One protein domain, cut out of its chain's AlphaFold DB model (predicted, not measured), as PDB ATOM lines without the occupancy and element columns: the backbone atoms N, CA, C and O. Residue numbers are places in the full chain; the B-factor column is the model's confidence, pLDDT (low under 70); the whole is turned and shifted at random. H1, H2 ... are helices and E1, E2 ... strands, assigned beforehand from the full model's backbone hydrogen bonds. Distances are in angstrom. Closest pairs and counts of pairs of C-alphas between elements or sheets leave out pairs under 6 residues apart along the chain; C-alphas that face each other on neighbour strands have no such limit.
ATOM      1  N   MET A   1     129.919 115.831  41.781       83.88
ATOM      2  CA  MET A   1     129.237 114.525  41.910       83.88
ATOM      3  C   MET A   1     129.784 113.500  40.930       83.88
ATOM      4  O   MET A   1     130.534 112.657  41.379       83.88
ATOM      5  N   ILE A   2     129.493 113.570  39.622       88.06
ATOM      6  CA  ILE A   2     129.911 112.509  38.680       88.06
ATOM      7  C   ILE A   2     131.427 112.264  38.644       88.06
ATOM      8  O   ILE A   2     131.837 111.116  38.651       88.06
ATOM      9  N   LYS A   3     132.253 113.318  38.730       88.56
ATOM     10  CA  LYS A   3     133.712 113.181  38.888       88.56
ATOM     11  C   LYS A   3     134.087 112.318  40.098       88.56
ATOM     12  O   LYS A   3     134.894 111.405  40.005       88.56
ATOM     13  N   TYR A   4     133.453 112.606  41.225       88.19
ATOM     14  CA  TYR A   4     133.704 111.903  42.471       88.19
ATOM     15  C   TYR A   4     133.271 110.431  42.386       88.19
ATOM     16  O   TYR A   4     134.014 109.545  42.789       88.19
ATOM     17  N   LEU A   5     132.110 110.161  41.775       89.19
ATOM     18  CA  LEU A   5     131.659 108.795  41.491       89.19
ATOM     19  C   LEU A   5     132.635 108.057  40.568       89.19
ATOM     20  O   LEU A   5     133.007 106.931  40.878       89.19
ATOM     21  N   SER A   6     133.101 108.699  39.488       88.56
ATOM     22  CA  SER A   6     134.052 108.089  38.549       88.56
ATOM     23  C   SER A   6     135.400 107.761  39.185       88.56
ATOM     24  O   SER A   6     136.037 106.796  38.788       88.56
ATOM     25  N   GLU A   7     135.829 108.536  40.181       88.81
ATOM     26  CA  GLU A   7     137.060 108.266  40.931       88.81
ATOM     27  C   GLU A   7     136.860 107.133  41.950       88.81
ATOM     28  O   GLU A   7     137.727 106.275  42.096       88.81
ATOM     29  N   LYS A   8     135.720 107.111  42.650       88.00
ATOM     30  CA  LYS A   8     135.443 106.135  43.716       88.00
ATOM     31  C   LYS A   8     135.086 104.750  43.203       88.00
ATOM     32  O   LYS A   8     135.556 103.763  43.755       88.00
ATOM     33  N   LEU A   9     134.291 104.675  42.143       87.06
ATOM     34  CA  LEU A   9     133.793 103.413  41.597       87.06
ATOM     35  C   LEU A   9     134.651 102.904  40.431       87.06
ATOM     36  O   LEU A   9     134.218 102.016  39.711       87.06
ATOM     37  N   ILE A  10     135.865 103.436  40.242       85.00
ATOM     38  CA  ILE A  10     136.746 103.095  39.110       85.00
ATOM     39  C   ILE A  10     137.096 101.601  39.024       85.00
ATOM     40  O   ILE A  10     137.396 101.094  37.948       85.00
ATOM     41  N   ASN A  11     137.059 100.895  40.156       84.12
ATOM     42  CA  ASN A  11     137.346  99.460  40.228       84.12
ATOM     43  C   ASN A  11     136.116  98.580  39.955       84.12
ATOM     44  O   ASN A  11     136.228  97.355  39.991       84.12
ATOM     45  N   LEU A  12     134.946  99.183  39.750       83.31
ATOM     46  CA  LEU A  12     133.714  98.489  39.396       83.31
ATOM     47  C   LEU A  12     133.459  98.699  37.901       83.31
ATOM     48  O   LEU A  12     133.684  99.790  37.378       83.31
ATOM     49  N   GLU A  13     132.992  97.667  37.202       84.38
ATOM     50  CA  GLU A  13     132.778  97.714  35.750       84.38
ATOM     51  C   GLU A  13     131.440  98.401  35.422       84.38
ATOM     52  O   GLU A  13     130.496  97.780  34.937       84.38
ATOM     53  N   PHE A  14     131.341  99.699  35.725       85.88
ATOM     54  CA  PHE A  14     130.193 100.531  35.371       85.88
ATOM     55  C   PHE A  14     130.515 101.477  34.218       85.88
ATOM     56  O   PHE A  14     131.423 102.306  34.310       85.88
ATOM     57  N   ASP A  15     129.672 101.453  33.189       89.38
ATOM     58  CA  ASP A  15     129.588 102.552  32.235       89.38
ATOM     59  C   ASP A  15     128.829 103.722  32.870       89.38
ATOM     60  O   ASP A  15     127.657 103.611  33.236       89.38
ATOM     61  N   MET A  16     129.493 104.870  33.011       91.44
ATOM     62  CA  MET A  16     128.884 106.062  33.601       91.44
ATOM     63  C   MET A  16     128.422 107.048  32.536       91.44
ATOM     64  O   MET A  16     129.197 107.464  31.679       91.44
ATOM     65  N   VAL A  17     127.180 107.514  32.663       93.56
ATOM     66  CA  VAL A  17     126.637 108.614  31.860       93.56
ATOM     67  C   VAL A  17     126.067 109.680  32.788       93.56
ATOM     68  O   VAL A  17     125.210 109.411  33.626       93.56
ATOM     69  N   GLY A  18     126.530 110.918  32.641       94.25
ATOM     70  CA  GLY A  18     125.970 112.058  33.358       94.25
ATOM     71  C   GLY A  18     124.738 112.601  32.652       94.25
ATOM     72  O   GLY A  18     124.835 113.048  31.515       94.25
ATOM     73  N   ILE A  19     123.591 112.640  33.326       95.00
ATOM     74  CA  ILE A  19     122.414 113.362  32.829       95.00
ATOM     75  C   ILE A  19     122.406 114.753  33.462       95.00
ATOM     76  O   ILE A  19     122.125 114.912  34.650       95.00
ATOM     77  N   HIS A  20     122.765 115.772  32.682       94.62
ATOM     78  CA  HIS A  20     122.777 117.151  33.153       94.62
ATOM     79  C   HIS A  20     121.397 117.785  32.982       94.62
ATOM     80  O   HIS A  20     120.882 117.870  31.866       94.62
ATOM     81  N   ILE A  21     120.828 118.257  34.092       93.25
ATOM     82  CA  ILE A  21     119.546 118.962  34.132       93.25
ATOM     83  C   ILE A  21     119.795 120.439  34.456       93.25
ATOM     84  O   ILE A  21     120.053 120.760  35.619       93.25
ATOM     85  N   PRO A  22     119.680 121.339  33.466       93.12
ATOM     86  CA  PRO A  22     119.920 122.760  33.667       93.12
ATOM     87  C   PRO A  22     118.930 123.383  34.647       93.12
ATOM     88  O   PRO A  22     117.705 123.273  34.501       93.12
ATOM     89  N   ARG A  23     119.474 124.112  35.608       90.00
ATOM     90  CA  ARG A  23     118.781 125.074  36.456       90.00
ATOM     91  C   ARG A  23     118.839 126.473  35.844       90.00
ATOM     92  O   ARG A  23     117.808 127.145  35.763       90.00
ATOM     93  N   PHE A  24     120.019 126.909  35.410       92.94
ATOM     94  CA  PHE A  24     120.241 128.251  34.868       92.94
ATOM     95  C   PHE A  24     120.298 128.250  33.338       92.94
ATOM     96  O   PHE A  24     120.514 127.219  32.705       92.94
ATOM     97  N   SER A  25     120.065 129.406  32.713       91.62
ATOM     98  CA  SER A  25     120.079 129.529  31.250       91.62
ATOM     99  C   SER A  25     121.429 129.144  30.636       91.62
ATOM    100  O   SER A  25     121.440 128.432  29.634       91.62
ATOM    101  N   PHE A  26     122.548 129.536  31.257       93.44
ATOM    102  CA  PHE A  26     123.899 129.217  30.774       93.44
ATOM    103  C   PHE A  26     124.205 127.712  30.770       93.44
ATOM    104  O   PHE A  26     125.021 127.251  29.976       93.44
ATOM    105  N   GLU A  27     123.539 126.939  31.630       94.38
ATOM    106  CA  GLU A  27     123.711 125.486  31.745       94.38
ATOM    107  C   GLU A  27     123.081 124.735  30.561       94.38
ATOM    108  O   GLU A  27     123.362 123.560  30.346       94.38
ATOM    109  N   LYS A  28     122.251 125.416  29.756       94.88
ATOM    110  CA  LYS A  28     121.655 124.862  28.531       94.88
ATOM    111  C   LYS A  28     122.584 124.903  27.318       94.88
ATOM    112  O   LYS A  28     122.213 124.391  26.259       94.88
ATOM    113  N   ASP A  29     123.746 125.539  27.444       94.62
ATOM    114  CA  ASP A  29     124.726 125.649  26.371       94.62
ATOM    115  C   ASP A  29     125.748 124.506  26.447       94.62
ATOM    116  O   ASP A  29     126.497 124.354  27.416       94.62
ATOM    117  N   VAL A  30     125.815 123.719  25.375       94.38
ATOM    118  CA  VAL A  30     126.759 122.608  25.224       94.38
ATOM    119  C   VAL A  30     128.216 123.074  25.335       94.38
ATOM    120  O   VAL A  30     129.046 122.329  25.858       94.38
ATOM    121  N   ALA A  31     128.554 124.278  24.865       94.38
ATOM    122  CA  ALA A  31     129.910 124.812  24.958       94.38
ATOM    123  C   ALA A  31     130.332 125.025  26.419       94.38
ATOM    124  O   ALA A  31     131.438 124.634  26.798       94.38
ATOM    125  N   ASN A  32     129.432 125.544  27.259       94.44
ATOM    126  CA  ASN A  32     129.680 125.727  28.691       94.44
ATOM    127  C   ASN A  32     129.903 124.388  29.396       94.44
ATOM    128  O   ASN A  32     130.878 124.240  30.136       94.44
ATOM    129  N   ILE A  33     129.068 123.386  29.105       93.25
ATOM    130  CA  ILE A  33     129.235 122.037  29.662       93.25
ATOM    131  C   ILE A  33     130.575 121.433  29.231       93.25
ATOM    132  O   ILE A  33     131.325 120.943  30.075       93.25
ATOM    133  N   LYS A  34     130.939 121.522  27.945       93.75
ATOM    134  CA  LYS A  34     132.235 121.031  27.443       93.75
ATOM    135  C   LYS A  34     133.421 121.717  28.122       93.75
ATOM    136  O   LYS A  34     134.360 121.036  28.532       93.75
ATOM    137  N   ASN A  35     133.379 123.040  28.271       93.94
ATOM    138  CA  ASN A  35     134.435 123.799  28.939       93.94
ATOM    139  C   ASN A  35     134.566 123.410  30.415       93.94
ATOM    140  O   ASN A  35     135.682 123.225  30.901       93.94
ATOM    141  N   PHE A  36     133.444 123.212  31.110       92.00
ATOM    142  CA  PHE A  36     133.436 122.767  32.501       92.00
ATOM    143  C   PHE A  36     134.000 121.347  32.665       92.00
ATOM    144  O   PHE A  36     134.840 121.115  33.533       92.00
ATOM    145  N   LEU A  37     133.620 120.403  31.795       93.12
ATOM    146  CA  LEU A  37     134.176 119.043  31.800       93.12
ATOM    147  C   LEU A  37     135.685 119.038  31.531       93.12
ATOM    148  O   LEU A  37     136.435 118.353  32.229       93.12
ATOM    149  N   LYS A  38     136.144 119.858  30.575       93.88
ATOM    150  CA  LYS A  38     137.571 120.039  30.281       93.88
ATOM    151  C   LYS A  38     138.326 120.608  31.482       93.88
ATOM    152  O   LYS A  38     139.389 120.099  31.816       93.88
ATOM    153  N   MET A  39     137.770 121.621  32.149       90.50
ATOM    154  CA  MET A  39     138.345 122.208  33.366       90.50
ATOM    155  C   MET A  39     138.492 121.167  34.485       90.50
ATOM    156  O   MET A  39     139.494 121.158  35.192       90.50
ATOM    157  N   LEU A  40     137.516 120.269  34.631       89.62
ATOM    158  CA  LEU A  40     137.557 119.197  35.628       89.62
ATOM    159  C   LEU A  40     138.474 118.022  35.254       89.62
ATOM    160  O   LEU A  40     138.671 117.148  36.106       89.62
ATOM    161  N   ASN A  41     139.012 118.010  34.028       91.94
ATOM    162  CA  ASN A  41     139.691 116.877  33.397       91.94
ATOM    163  C   ASN A  41     138.846 115.591  33.444       91.94
ATOM    164  O   ASN A  41     139.335 114.520  33.798       91.94
ATOM    165  N   LEU A  42     137.550 115.715  33.144       90.44
ATOM    166  CA  LEU A  42     136.593 114.619  33.254       90.44
ATOM    167  C   LEU A  42     136.212 114.077  31.871       90.44
ATOM    168  O   LEU A  42     135.658 114.803  31.047       90.44
ATOM    169  N   GLN A  43     136.470 112.788  31.643       88.56
ATOM    170  CA  GLN A  43     136.178 112.080  30.392       88.56
ATOM    171  C   GLN A  43     135.015 111.099  30.574       88.56
ATOM    172  O   GLN A  43     135.186 109.890  30.478       88.56
ATOM    173  N   VAL A  44     133.826 111.624  30.860       89.19
ATOM    174  CA  VAL A  44     132.598 110.816  30.935       89.19
ATOM    175  C   VAL A  44     131.574 111.333  29.926       89.19
ATOM    176  O   VAL A  44     131.486 112.552  29.729       89.19
ATOM    177  N   PRO A  45     130.789 110.453  29.280       93.00
ATOM    178  CA  PRO A  45     129.637 110.868  28.496       93.00
ATOM    179  C   PRO A  45     128.679 111.705  29.344       93.00
ATOM    180  O   PRO A  45     128.307 111.320  30.452       93.00
ATOM    181  N   VAL A  46     128.258 112.854  28.815       95.06
ATOM    182  CA  VAL A  46     127.244 113.703  29.446       95.06
ATOM    183  C   VAL A  46     126.158 114.021  28.434       95.06
ATOM    184  O   VAL A  46     126.436 114.543  27.355       95.06
ATOM    185  N   ILE A  47     124.916 113.725  28.801       95.44
ATOM    186  CA  ILE A  47     123.721 114.088  28.050       95.44
ATOM    187  C   ILE A  47     123.143 115.358  28.660       95.44
ATOM    188  O   ILE A  47     122.904 115.439  29.865       95.44
ATOM    189  N   LEU A  48     122.901 116.351  27.810       95.50
ATOM    190  CA  LEU A  48     122.242 117.590  28.187       95.50
ATOM    191  C   LEU A  48     120.724 117.439  28.035       95.50
ATOM    192  O   LEU A  48     120.196 117.497  26.925       95.50
ATOM    193  N   ASP A  49     120.010 117.275  29.146       95.94
ATOM    194  CA  ASP A  49     118.559 117.077  29.153       95.94
ATOM    195  C   ASP A  49     117.814 118.400  29.420       95.94
ATOM    196  O   ASP A  49     117.140 118.608  30.432       95.94
ATOM    197  N   ASN A  50     117.943 119.327  28.460       94.44
ATOM    198  CA  ASN A  50     117.381 120.687  28.503       94.44
ATOM    199  C   ASN A  50     115.862 120.738  28.758       94.44
ATOM    200  O   ASN A  50     115.362 121.727  29.304       94.44
ATOM    201  N   ASN A  51     115.136 119.694  28.350       93.62
ATOM    202  CA  ASN A  51     113.677 119.601  28.441       93.62
ATOM    203  C   ASN A  51     113.200 118.708  29.598       93.62
ATOM    204  O   ASN A  51     111.989 118.553  29.790       93.62
ATOM    205  N   LYS A  52     114.134 118.165  30.394       91.81
ATOM    206  CA  LYS A  52     113.866 117.203  31.472       91.81
ATOM    207  C   LYS A  52     113.133 115.951  30.977       91.81
ATOM    208  O   LYS A  52     112.301 115.406  31.700       91.81
ATOM    209  N   THR A  53     113.358 115.548  29.730       94.12
ATOM    210  CA  THR A  53     112.695 114.399  29.109       94.12
ATOM    211  C   THR A  53     113.165 113.100  29.754       94.12
ATOM    212  O   THR A  53     112.324 112.298  30.151       94.12
ATOM    213  N   ILE A  54     114.478 112.935  29.933       92.56
ATOM    214  CA  ILE A  54     115.072 111.759  30.588       92.56
ATOM    215  C   ILE A  54     114.730 111.779  32.079       92.56
ATOM    216  O   ILE A  54     114.264 110.789  32.631       92.56
ATOM    217  N   TRP A  55     114.881 112.929  32.742       89.31
ATOM    218  CA  TRP A  55     114.546 113.043  34.168       89.31
ATOM    219  C   TRP A  55     113.090 112.649  34.467       89.31
ATOM    220  O   TRP A  55     112.834 111.901  35.410       89.31
ATOM    221  N   LYS A  56     112.136 113.086  33.629       86.69
ATOM    222  CA  LYS A  56     110.723 112.691  33.751       86.69
ATOM    223  C   LYS A  56     110.484 111.224  33.409       86.69
ATOM    224  O   LYS A  56     109.648 110.610  34.063       86.69
ATOM    225  N   SER A  57     111.165 110.666  32.404       89.12
ATOM    226  CA  SER A  57     110.955 109.265  32.010       89.12
ATOM    227  C   SER A  57     111.387 108.289  33.101       89.12
ATOM    228  O   SER A  57     110.751 107.257  33.269       89.12
ATOM    229  N   PHE A  58     112.413 108.642  33.875       85.56
ATOM    230  CA  PHE A  58     112.839 107.885  35.053       85.56
ATOM    231  C   PHE A  58     112.015 108.193  36.314       85.56
ATOM    232  O   PHE A  58     112.344 107.690  37.380       85.56
ATOM    233  N   GLY A  59     110.978 109.037  36.242       81.38
ATOM    234  CA  GLY A  59     110.110 109.340  37.386       81.38
ATOM    235  C   GLY A  59     110.824 109.986  38.580       81.38
ATOM    236  O   GLY A  59     110.330 109.903  39.701       81.38
ATOM    237  N   GLN A  60     111.983 110.617  38.363       77.94
ATOM    238  CA  GLN A  60     112.853 111.038  39.459       77.94
ATOM    239  C   GLN A  60     112.255 112.218  40.239       77.94
ATOM    240  O   GLN A  60     111.911 113.238  39.637       77.94
ATOM    241  N   PRO A  61     112.166 112.142  41.581       74.31
ATOM    242  CA  PRO A  61     111.524 113.188  42.374       74.31
ATOM    243  C   PRO A  61     112.462 114.359  42.693       74.31
ATOM    244  O   PRO A  61     111.994 115.465  42.969       74.31
ATOM    245  N   LEU A  62     113.781 114.132  42.686       78.06
ATOM    246  CA  LEU A  62     114.787 115.073  43.180       78.06
ATOM    247  C   LEU A  62     115.997 115.160  42.240       78.06
ATOM    248  O   LEU A  62     116.191 114.341  41.350       78.06
ATOM    249  N   ILE A  63     116.800 116.204  42.435       81.88
ATOM    250  CA  ILE A  63     118.134 116.373  41.848       81.88
ATOM    251  C   ILE A  63     119.055 116.771  43.016       81.88
ATOM    252  O   ILE A  63     118.688 117.692  43.751       81.88
ATOM    253  N   PRO A  64     120.236 116.148  43.192       87.69
ATOM    254  CA  PRO A  64     120.792 115.070  42.372       87.69
ATOM    255  C   PRO A  64     120.136 113.695  42.606       87.69
ATOM    256  O   PRO A  64     119.333 113.503  43.520       87.69
ATOM    257  N   SER A  65     120.441 112.744  41.720       88.12
ATOM    258  CA  SER A  65     120.056 111.330  41.831       88.12
ATOM    259  C   SER A  65     121.088 110.437  41.138       88.12
ATOM    260  O   SER A  65     121.775 110.887  40.217       88.12
ATOM    261  N   ILE A  66     121.204 109.195  41.601       90.44
ATOM    262  CA  ILE A  66     122.013 108.119  41.025       90.44
ATOM    263  C   ILE A  66     121.063 106.970  40.708       90.44
ATOM    264  O   ILE A  66     120.260 106.583  41.554       90.44
ATOM    265  N   ILE A  67     121.159 106.439  39.494       89.31
ATOM    266  CA  ILE A  67     120.363 105.301  39.042       89.31
ATOM    267  C   ILE A  67     121.332 104.290  38.440       89.31
ATOM    268  O   ILE A  67     122.165 104.667  37.613       89.31
ATOM    269  N   ILE A  68     121.222 103.028  38.846       89.75
ATOM    270  CA  ILE A  68     121.885 101.912  38.167       89.75
ATOM    271  C   ILE A  68     120.820 101.152  37.400       89.75
ATOM    272  O   ILE A  68     119.797 100.758  37.959       89.75
ATOM    273  N   VAL A  69     121.086 100.944  36.118       88.44
ATOM    274  CA  VAL A  69     120.212 100.211  35.208       88.44
ATOM    275  C   VAL A  69     120.970  99.038  34.605       88.44
ATOM    276  O   VAL A  69     122.181  99.121  34.398       88.44
ATOM    277  N   ASN A  70     120.257  97.959  34.301       84.94
ATOM    278  CA  ASN A  70     120.684  96.993  33.295       84.94
ATOM    279  C   ASN A  70     119.922  97.257  31.983       84.94
ATOM    280  O   ASN A  70     119.240  98.273  31.852       84.94
ATOM    281  N   LYS A  71     120.050  96.357  31.001       83.38
ATOM    282  CA  LYS A  71     119.383  96.456  29.698       83.38
ATOM    283  C   LYS A  71     117.900  96.860  29.770       83.38
ATOM    284  O   LYS A  71     117.497  97.718  28.994       83.38
ATOM    285  N   ASP A  72     117.125  96.265  30.677       84.25
ATOM    286  CA  ASP A  72     115.667  96.421  30.723       84.25
ATOM    287  C   ASP A  72     115.122  96.698  32.142       84.25
ATOM    288  O   ASP A  72     113.910  96.829  32.317       84.25
ATOM    289  N   GLU A  73     115.983  96.811  33.163       85.69
ATOM    290  CA  GLU A  73     115.556  96.989  34.556       85.69
ATOM    291  C   GLU A  73     116.359  98.052  35.321       85.69
ATOM    292  O   GLU A  73     117.545  98.278  35.072       85.69
ATOM    293  N   ILE A  74     115.703  98.694  36.289       86.62
ATOM    294  CA  ILE A  74     116.358  99.559  37.274       86.62
ATOM    295  C   ILE A  74     116.798  98.675  38.445       86.62
ATOM    296  O   ILE A  74     115.969  98.043  39.093       86.62
ATOM    297  N   LEU A  75     118.101  98.646  38.712       85.69
ATOM    298  CA  LEU A  75     118.711  97.847  39.778       85.69
ATOM    299  C   LEU A  75     118.830  98.616  41.095       85.69
ATOM    300  O   LEU A  75     118.816  98.019  42.171       85.69
ATOM    301  N   PHE A  76     118.998  99.936  41.017       87.56
ATOM    302  CA  PHE A  76     119.218 100.789  42.178       87.56
ATOM    303  C   PHE A  76     118.813 102.228  41.883       87.56
ATOM    304  O   PHE A  76     119.094 102.748  40.801       87.56
ATOM    305  N   GLU A  77     118.225 102.885  42.879       85.38
ATOM    306  CA  GLU A  77     117.915 104.309  42.856       85.38
ATOM    307  C   GLU A  77     118.332 104.946  44.176       85.38
ATOM    308  O   GLU A  77     117.989 104.466  45.256       85.38
ATOM    309  N   HIS A  78     119.027 106.072  44.081       85.25
ATOM    310  CA  HIS A  78     119.399 106.894  45.220       85.25
ATOM    311  C   HIS A  78     119.155 108.350  44.873       85.25
ATOM    312  O   HIS A  78     119.805 108.904  43.989       85.25
ATOM    313  N   PHE A  79     118.201 108.979  45.550       82.50
ATOM    314  CA  PHE A  79     117.757 110.343  45.263       82.50
ATOM    315  C   PHE A  79     117.945 111.252  46.476       82.50
ATOM    316  O   PHE A  79     117.871 110.814  47.624       82.50
ATOM    317  N   GLY A  80     118.189 112.540  46.228       70.38
ATOM    318  CA  GLY A  80     118.318 113.554  47.274       70.38
ATOM    319  C   GLY A  80     119.620 114.339  47.202       70.38
ATOM    320  O   GLY A  80     120.459 114.127  46.339       70.38
ATOM    321  N   GLY A  81     119.773 115.306  48.104       61.47
ATOM    322  CA  GLY A  81     120.910 116.221  48.090       61.47
ATOM    323  C   GLY A  81     121.189 116.782  49.471       61.47
ATOM    324  O   GLY A  81     120.824 117.915  49.753       61.47
ATOM    325  N   ASN A  82     121.863 115.999  50.313       58.38
ATOM    326  CA  ASN A  82     122.358 116.447  51.622       58.38
ATOM    327  C   ASN A  82     123.894 116.529  51.641       58.38
ATOM    328  O   ASN A  82     124.541 116.218  52.637       58.38
ATOM    329  N   GLY A  83     124.488 116.930  50.514       65.88
ATOM    330  CA  GLY A  83     125.934 117.085  50.389       65.88
ATOM    331  C   GLY A  83     126.690 115.755  50.373       65.88
ATOM    332  O   GLY A  83     126.198 114.752  49.859       65.88
ATOM    333  N   TYR A  84     127.910 115.775  50.909       66.44
ATOM    334  CA  TYR A  84     128.864 114.666  50.838       66.44
ATOM    335  C   TYR A  84     128.329 113.373  51.476       66.44
ATOM    336  O   TYR A  84     128.450 112.312  50.877       66.44
ATOM    337  N   TYR A  85     127.634 113.470  52.615       69.50
ATOM    338  CA  TYR A  85     127.042 112.319  53.313       69.50
ATOM    339  C   TYR A  85     126.103 111.491  52.428       69.50
ATOM    340  O   TYR A  85     126.196 110.268  52.374       69.50
ATOM    341  N   TRP A  86     125.202 112.172  51.713       81.06
ATOM    342  CA  TRP A  86     124.281 111.503  50.802       81.06
ATOM    343  C   TRP A  86     125.049 110.747  49.714       81.06
ATOM    344  O   TRP A  86     124.689 109.622  49.388       81.06
ATOM    345  N   LEU A  87     126.122 111.336  49.182       83.00
ATOM    346  CA  LEU A  87     126.903 110.728  48.112       83.00
ATOM    347  C   LEU A  87     127.696 109.501  48.590       83.00
ATOM    348  O   LEU A  87     127.696 108.493  47.890       83.00
ATOM    349  N   GLU A  88     128.314 109.564  49.774       84.25
ATOM    350  CA  GLU A  88     129.047 108.431  50.364       84.25
ATOM    351  C   GLU A  88     128.132 107.236  50.637       84.25
ATOM    352  O   GLU A  88     128.450 106.127  50.223       84.25
ATOM    353  N   ASN A  89     126.963 107.459  51.255       82.06
ATOM    354  CA  ASN A  89     125.994 106.382  51.484       82.06
ATOM    355  C   ASN A  89     125.585 105.704  50.172       82.06
ATOM    356  O   ASN A  89     125.511 104.481  50.101       82.06
ATOM    357  N   GLY A  90     125.343 106.505  49.127       85.88
ATOM    358  CA  GLY A  90     125.009 105.978  47.810       85.88
ATOM    359  C   GLY A  90     126.123 105.090  47.254       85.88
ATOM    360  O   GLY A  90     125.838 104.030  46.715       85.88
ATOM    361  N   ILE A  91     127.389 105.478  47.425       87.25
ATOM    362  CA  ILE A  91     128.546 104.668  47.016       87.25
ATOM    363  C   ILE A  91     128.604 103.347  47.791       87.25
ATOM    364  O   ILE A  91     128.755 102.299  47.168       87.25
ATOM    365  N   GLU A  92     128.442 103.374  49.115       83.94
ATOM    366  CA  GLU A  92     128.458 102.157  49.940       83.94
ATOM    367  C   GLU A  92     127.347 101.171  49.549       83.94
ATOM    368  O   GLU A  92     127.564  99.956  49.508       83.94
ATOM    369  N   ASP A  93     126.150 101.682  49.256       85.25
ATOM    370  CA  ASP A  93     125.026 100.858  48.816       85.25
ATOM    371  C   ASP A  93     125.294 100.246  47.434       85.25
ATOM    372  O   ASP A  93     125.064  99.050  47.236       85.25
ATOM    373  N   ILE A  94     125.874 101.019  46.512       88.25
ATOM    374  CA  ILE A  94     126.292 100.537  45.187       88.25
ATOM    375  C   ILE A  94     127.347  99.430  45.308       88.25
ATOM    376  O   ILE A  94     127.199  98.371  44.698       88.25
ATOM    377  N   GLU A  95     128.393  99.637  46.109       86.69
ATOM    378  CA  GLU A  95     129.449  98.641  46.326       86.69
ATOM    379  C   GLU A  95     128.895  97.348  46.932       86.69
ATOM    380  O   GLU A  95     129.299  96.250  46.542       86.69
ATOM    381  N   ARG A  96     127.946  97.459  47.865       82.38
ATOM    382  CA  ARG A  96     127.299  96.306  48.500       82.38
ATOM    383  C   ARG A  96     126.504  95.480  47.499       82.38
ATOM    384  O   ARG A  96     126.645  94.256  47.497       82.38
ATOM    385  N   ILE A  97     125.704  96.146  46.666       79.56
ATOM    386  CA  ILE A  97     124.914  95.506  45.607       79.56
ATOM    387  C   ILE A  97     125.847  94.817  44.609       79.56
ATOM    388  O   ILE A  97     125.634  93.656  44.272       79.56
ATOM    389  N   TYR A  98     126.909  95.501  44.178       80.81
ATOM    390  CA  TYR A  98     127.814  94.982  43.154       80.81
ATOM    391  C   TYR A  98     128.685  93.818  43.652       80.81
ATOM    392  O   TYR A  98     128.916  92.853  42.929       80.81
ATOM    393  N   LEU A  99     129.181  93.885  44.891       79.25
ATOM    394  CA  LEU A  99     130.138  92.905  45.415       79.25
ATOM    395  C   LEU A  99     129.489  91.739  46.174       79.25
ATOM    396  O   LEU A  99     130.215  90.819  46.550       79.25
ATOM    397  N   ASN A 100     128.175  91.758  46.442       69.25
ATOM    398  CA  ASN A 100     127.494  90.786  47.320       69.25
ATOM    399  C   ASN A 100     128.202  90.603  48.685       69.25
ATOM    400  O   ASN A 100     128.175  89.529  49.292       69.25
ATOM    401  N   LYS A 101     128.889  91.643  49.177       59.31
ATOM    402  CA  LYS A 101     129.698  91.596  50.404       59.31
ATOM    403  C   LYS A 101     128.951  92.205  51.588       59.31
ATOM    404  O   LYS A 101     128.360  93.276  51.479       59.31
ATOM    405  N   ASN A 102     129.105  91.589  52.763       52.19
ATOM    406  CA  ASN A 102     128.917  92.271  54.045       52.19
ATOM    407  C   ASN A 102     130.096  93.231  54.248       52.19
ATOM    408  O   ASN A 102     131.123  92.852  54.811       52.19
ATOM    409  N   ILE A 103     129.985  94.452  53.729       53.75
ATOM    410  CA  ILE A 103     131.005  95.480  53.941       53.75
ATOM    411  C   ILE A 103     131.039  95.806  55.441       53.75
ATOM    412  O   ILE A 103     130.022  96.128  56.058       53.75
ATOM    413  N   ILE A 104     132.220  95.659  56.043       48.91
ATOM    414  CA  ILE A 104     132.489  96.040  57.430       48.91
ATOM    415  C   ILE A 104     132.250  97.549  57.527       48.91
ATOM    416  O   ILE A 104     132.872  98.303  56.782       48.91
ATOM    417  N   LYS A 105     131.366  97.984  58.441       47.97
ATOM    418  CA  LYS A 105     131.153  99.397  58.802       47.97
ATOM    419  C   LYS A 105     132.482 100.010  59.274       47.97
ATOM    420  O   LYS A 105     132.772 100.021  60.467       47.97
ATOM    421  N   HIS A 106     133.317 100.473  58.355       47.12
ATOM    422  CA  HIS A 106     134.542 101.197  58.672       47.12
ATOM    423  C   HIS A 106     134.165 102.547  59.258       47.12
ATOM    424  O   HIS A 106     133.541 103.287  58.523       47.12
ATOM    425  N   ASP A 107     134.526 102.838  60.521       53.91
ATOM    426  CA  ASP A 107     134.755 104.149  61.197       53.91
ATOM    427  C   ASP A 107     133.860 105.373  60.839       53.91
ATOM    428  O   ASP A 107     134.104 106.517  61.225       53.91
ATOM    429  N   PHE A 108     132.780 105.138  60.110       49.75
ATOM    430  CA  PHE A 108     131.958 106.107  59.404       49.75
ATOM    431  C   PHE A 108     130.904 106.650  60.345       49.75
ATOM    432  O   PHE A 108     130.701 107.854  60.400       49.75
ATOM    433  N   ALA A 109     130.335 105.789  61.194       55.88
ATOM    434  CA  ALA A 109     129.475 106.215  62.291       55.88
ATOM    435  C   ALA A 109     130.176 107.243  63.199       55.88
ATOM    436  O   ALA A 109     129.545 108.217  63.599       55.88
ATOM    437  N   ASN A 110     131.482 107.082  63.456       58.06
ATOM    438  CA  ASN A 110     132.261 108.044  64.238       58.06
ATOM    439  C   ASN A 110     132.480 109.356  63.478       58.06
ATOM    440  O   ASN A 110     132.304 110.423  64.055       58.06
ATOM    441  N   ARG A 111     132.804 109.307  62.179       57.09
ATOM    442  CA  ARG A 111     132.938 110.518  61.346       57.09
ATOM    443  C   ARG A 111     131.617 111.272  61.175       57.09
ATOM    444  O   ARG A 111     131.616 112.489  61.309       57.09
ATOM    445  N   ILE A 112     130.506 110.566  60.950       56.28
ATOM    446  CA  ILE A 112     129.152 111.137  60.899       56.28
ATOM    447  C   ILE A 112     128.817 111.795  62.229       56.28
ATOM    448  O   ILE A 112     128.329 112.918  62.242       56.28
ATOM    449  N   LEU A 113     129.068 111.104  63.344       58.53
ATOM    450  CA  LEU A 113     128.791 111.641  64.668       58.53
ATOM    451  C   LEU A 113     129.633 112.892  64.929       58.53
ATOM    452  O   LEU A 113     129.088 113.879  65.397       58.53
ATOM    453  N   LEU A 114     130.918 112.895  64.563       61.16
ATOM    454  CA  LEU A 114     131.793 114.062  64.694       61.16
ATOM    455  C   LEU A 114     131.353 115.227  63.798       61.16
ATOM    456  O   LEU A 114     131.295 116.354  64.271       61.16
ATOM    457  N   GLU A 115     130.994 114.996  62.532       56.66
ATOM    458  CA  GLU A 115     130.483 116.065  61.664       56.66
ATOM    459  C   GLU A 115     129.110 116.568  62.106       56.66
ATOM    460  O   GLU A 115     128.866 117.771  62.077       56.66
ATOM    461  N   PHE A 116     128.210 115.681  62.533       61.19
ATOM    462  CA  PHE A 116     126.903 116.062  63.059       61.19
ATOM    463  C   PHE A 116     127.049 116.861  64.357       61.19
ATOM    464  O   PHE A 116     126.427 117.911  64.499       61.19
ATOM    465  N   ILE A 117     127.915 116.416  65.270       60.41
ATOM    466  CA  ILE A 117     128.235 117.142  66.500       60.41
ATOM    467  C   ILE A 117     128.825 118.511  66.152       60.41
ATOM    468  O   ILE A 117     128.260 119.524  66.557       60.41
ATOM    469  N   ASN A 118     129.861 118.572  65.317       57.78
ATOM    470  CA  ASN A 118     130.531 119.827  64.965       57.78
ATOM    471  C   ASN A 118     129.628 120.807  64.194       57.78
ATOM    472  O   ASN A 118     129.767 122.019  64.339       57.78
ATOM    473  N   ASN A 119     128.722 120.313  63.343       53.59
ATOM    474  CA  ASN A 119     127.897 121.165  62.477       53.59
ATOM    475  C   ASN A 119     126.526 121.508  63.069       53.59
ATOM    476  O   ASN A 119     125.977 122.548  62.719       53.59
ATOM    477  N   TYR A 120     125.957 120.652  63.924       56.66
ATOM    478  CA  TYR A 120     124.578 120.799  64.405       56.66
ATOM    479  C   TYR A 120     124.446 120.844  65.934       56.66
ATOM    480  O   TYR A 120     123.444 121.369  66.419       56.66
ATOM    481  N   VAL A 121     125.426 120.342  66.698       57.28
ATOM    482  CA  VAL A 121     125.368 120.300  68.176       57.28
ATOM    483  C   VAL A 121     126.271 121.355  68.821       57.28
ATOM    484  O   VAL A 121     125.812 122.079  69.700       57.28
ATOM    485  N   GLU A 122     127.523 121.498  68.381       53.00
ATOM    486  CA  GLU A 122     128.478 122.483  68.924       53.00
ATOM    487  C   GLU A 122     128.188 123.915  68.447       53.00
ATOM    488  O   GLU A 122     128.506 124.892  69.130       53.00
TER     489      GLU A 122
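AT A GLANCE: This is residues 1 to 122 of the 245 residues of the protein "Thioredoxin_10 domain-containing protein" of Candidatus Marsarchaeota G1 archaeon OSP_C (UniProt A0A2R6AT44). The domain is a loose row of parts: a small parallel pair of strands, E1 and E2, with H3, H2 and H4 around it; then a two-stranded hairpin, E3 and E4, with the long helix H5 packed on it; and last H6, beside H5 at the far end. H1 lies between the first two groups, near both E1 and H5. The printed part has 122 residues with six named helices and four named strands, in the order H1, E1, H2, H3, E2, H4, E3, E4, H5, H6; the class is mixed, helices and strands. It is only just compact, close to loose, with a radius of gyration of the C-alphas of 16.4 A, and spans 42 by 39 by 29 A.

HOW THE PARTS SIT: Begin at H1, residues 2 to 8; its closest C-alpha pair with E1, residues 18 to 20, is Ile 2 and Gly 18, 6.6 A. E1, then H2, residues 25 to 28, H3, residues 30 to 39, and E2, residues 46 to 48, form a strand-helix-strand unit, two parallel neighbour strands with helices between, its crossover right-handed. Look at N 20 and O 47, 2.8 A apart and within hydrogen-bond range. The closest C-alphas of H3 and E2 are Val 30 and Leu 48, 7.4 A. H4, residues 53 to 57, comes closest to E1 at the C-alphas of Ile 54 and Ile 19, 7.8 A. E3, residues 65 to 69, and E4, residues 74 to 79, are an antiparallel hairpin; N 66 and O 78 are within range at 2.8 A. H5, residues 84 to 99, comes closest to E4 at the C-alphas of Gly 90 and His 78, 6.2 A. H1 and H5 are close but not clearly touching, Leu 5 to Ile 91 at 7.6 A between closest C-alphas. H6, residues 108 to 121, is close to H5 but not clearly touching, Ile 112 to Tyr 85 at 8.0 A between closest C-alphas, at a shallow tilt of 17 degrees, opposite ways. Every O i to N i+4 pair is within range in H1, H3, H4, H5 and H6; H2 is too short for one.

IN THESE COORDINATES: Find C-alpha 2 at (129.911, 112.509, 38.680), where H1 begins. H3 runs 14.2 A, E3 12.9 A and E4 13.5 A. H5 starts at C-alpha 84, (128.864, 114.666, 50.838), and runs 22.5 A; H6 runs 17.9 A to C-alpha 121 at (125.368, 120.300, 68.176).

THE WHOLE: The farthest C-alphas, Asp 72 and Glu 122, are 48.0 A apart. The printed part has no cut and no long link. Mean pLDDT of the printed part is 81.2; residues 81 to 85 and 100 to 122 are under 70.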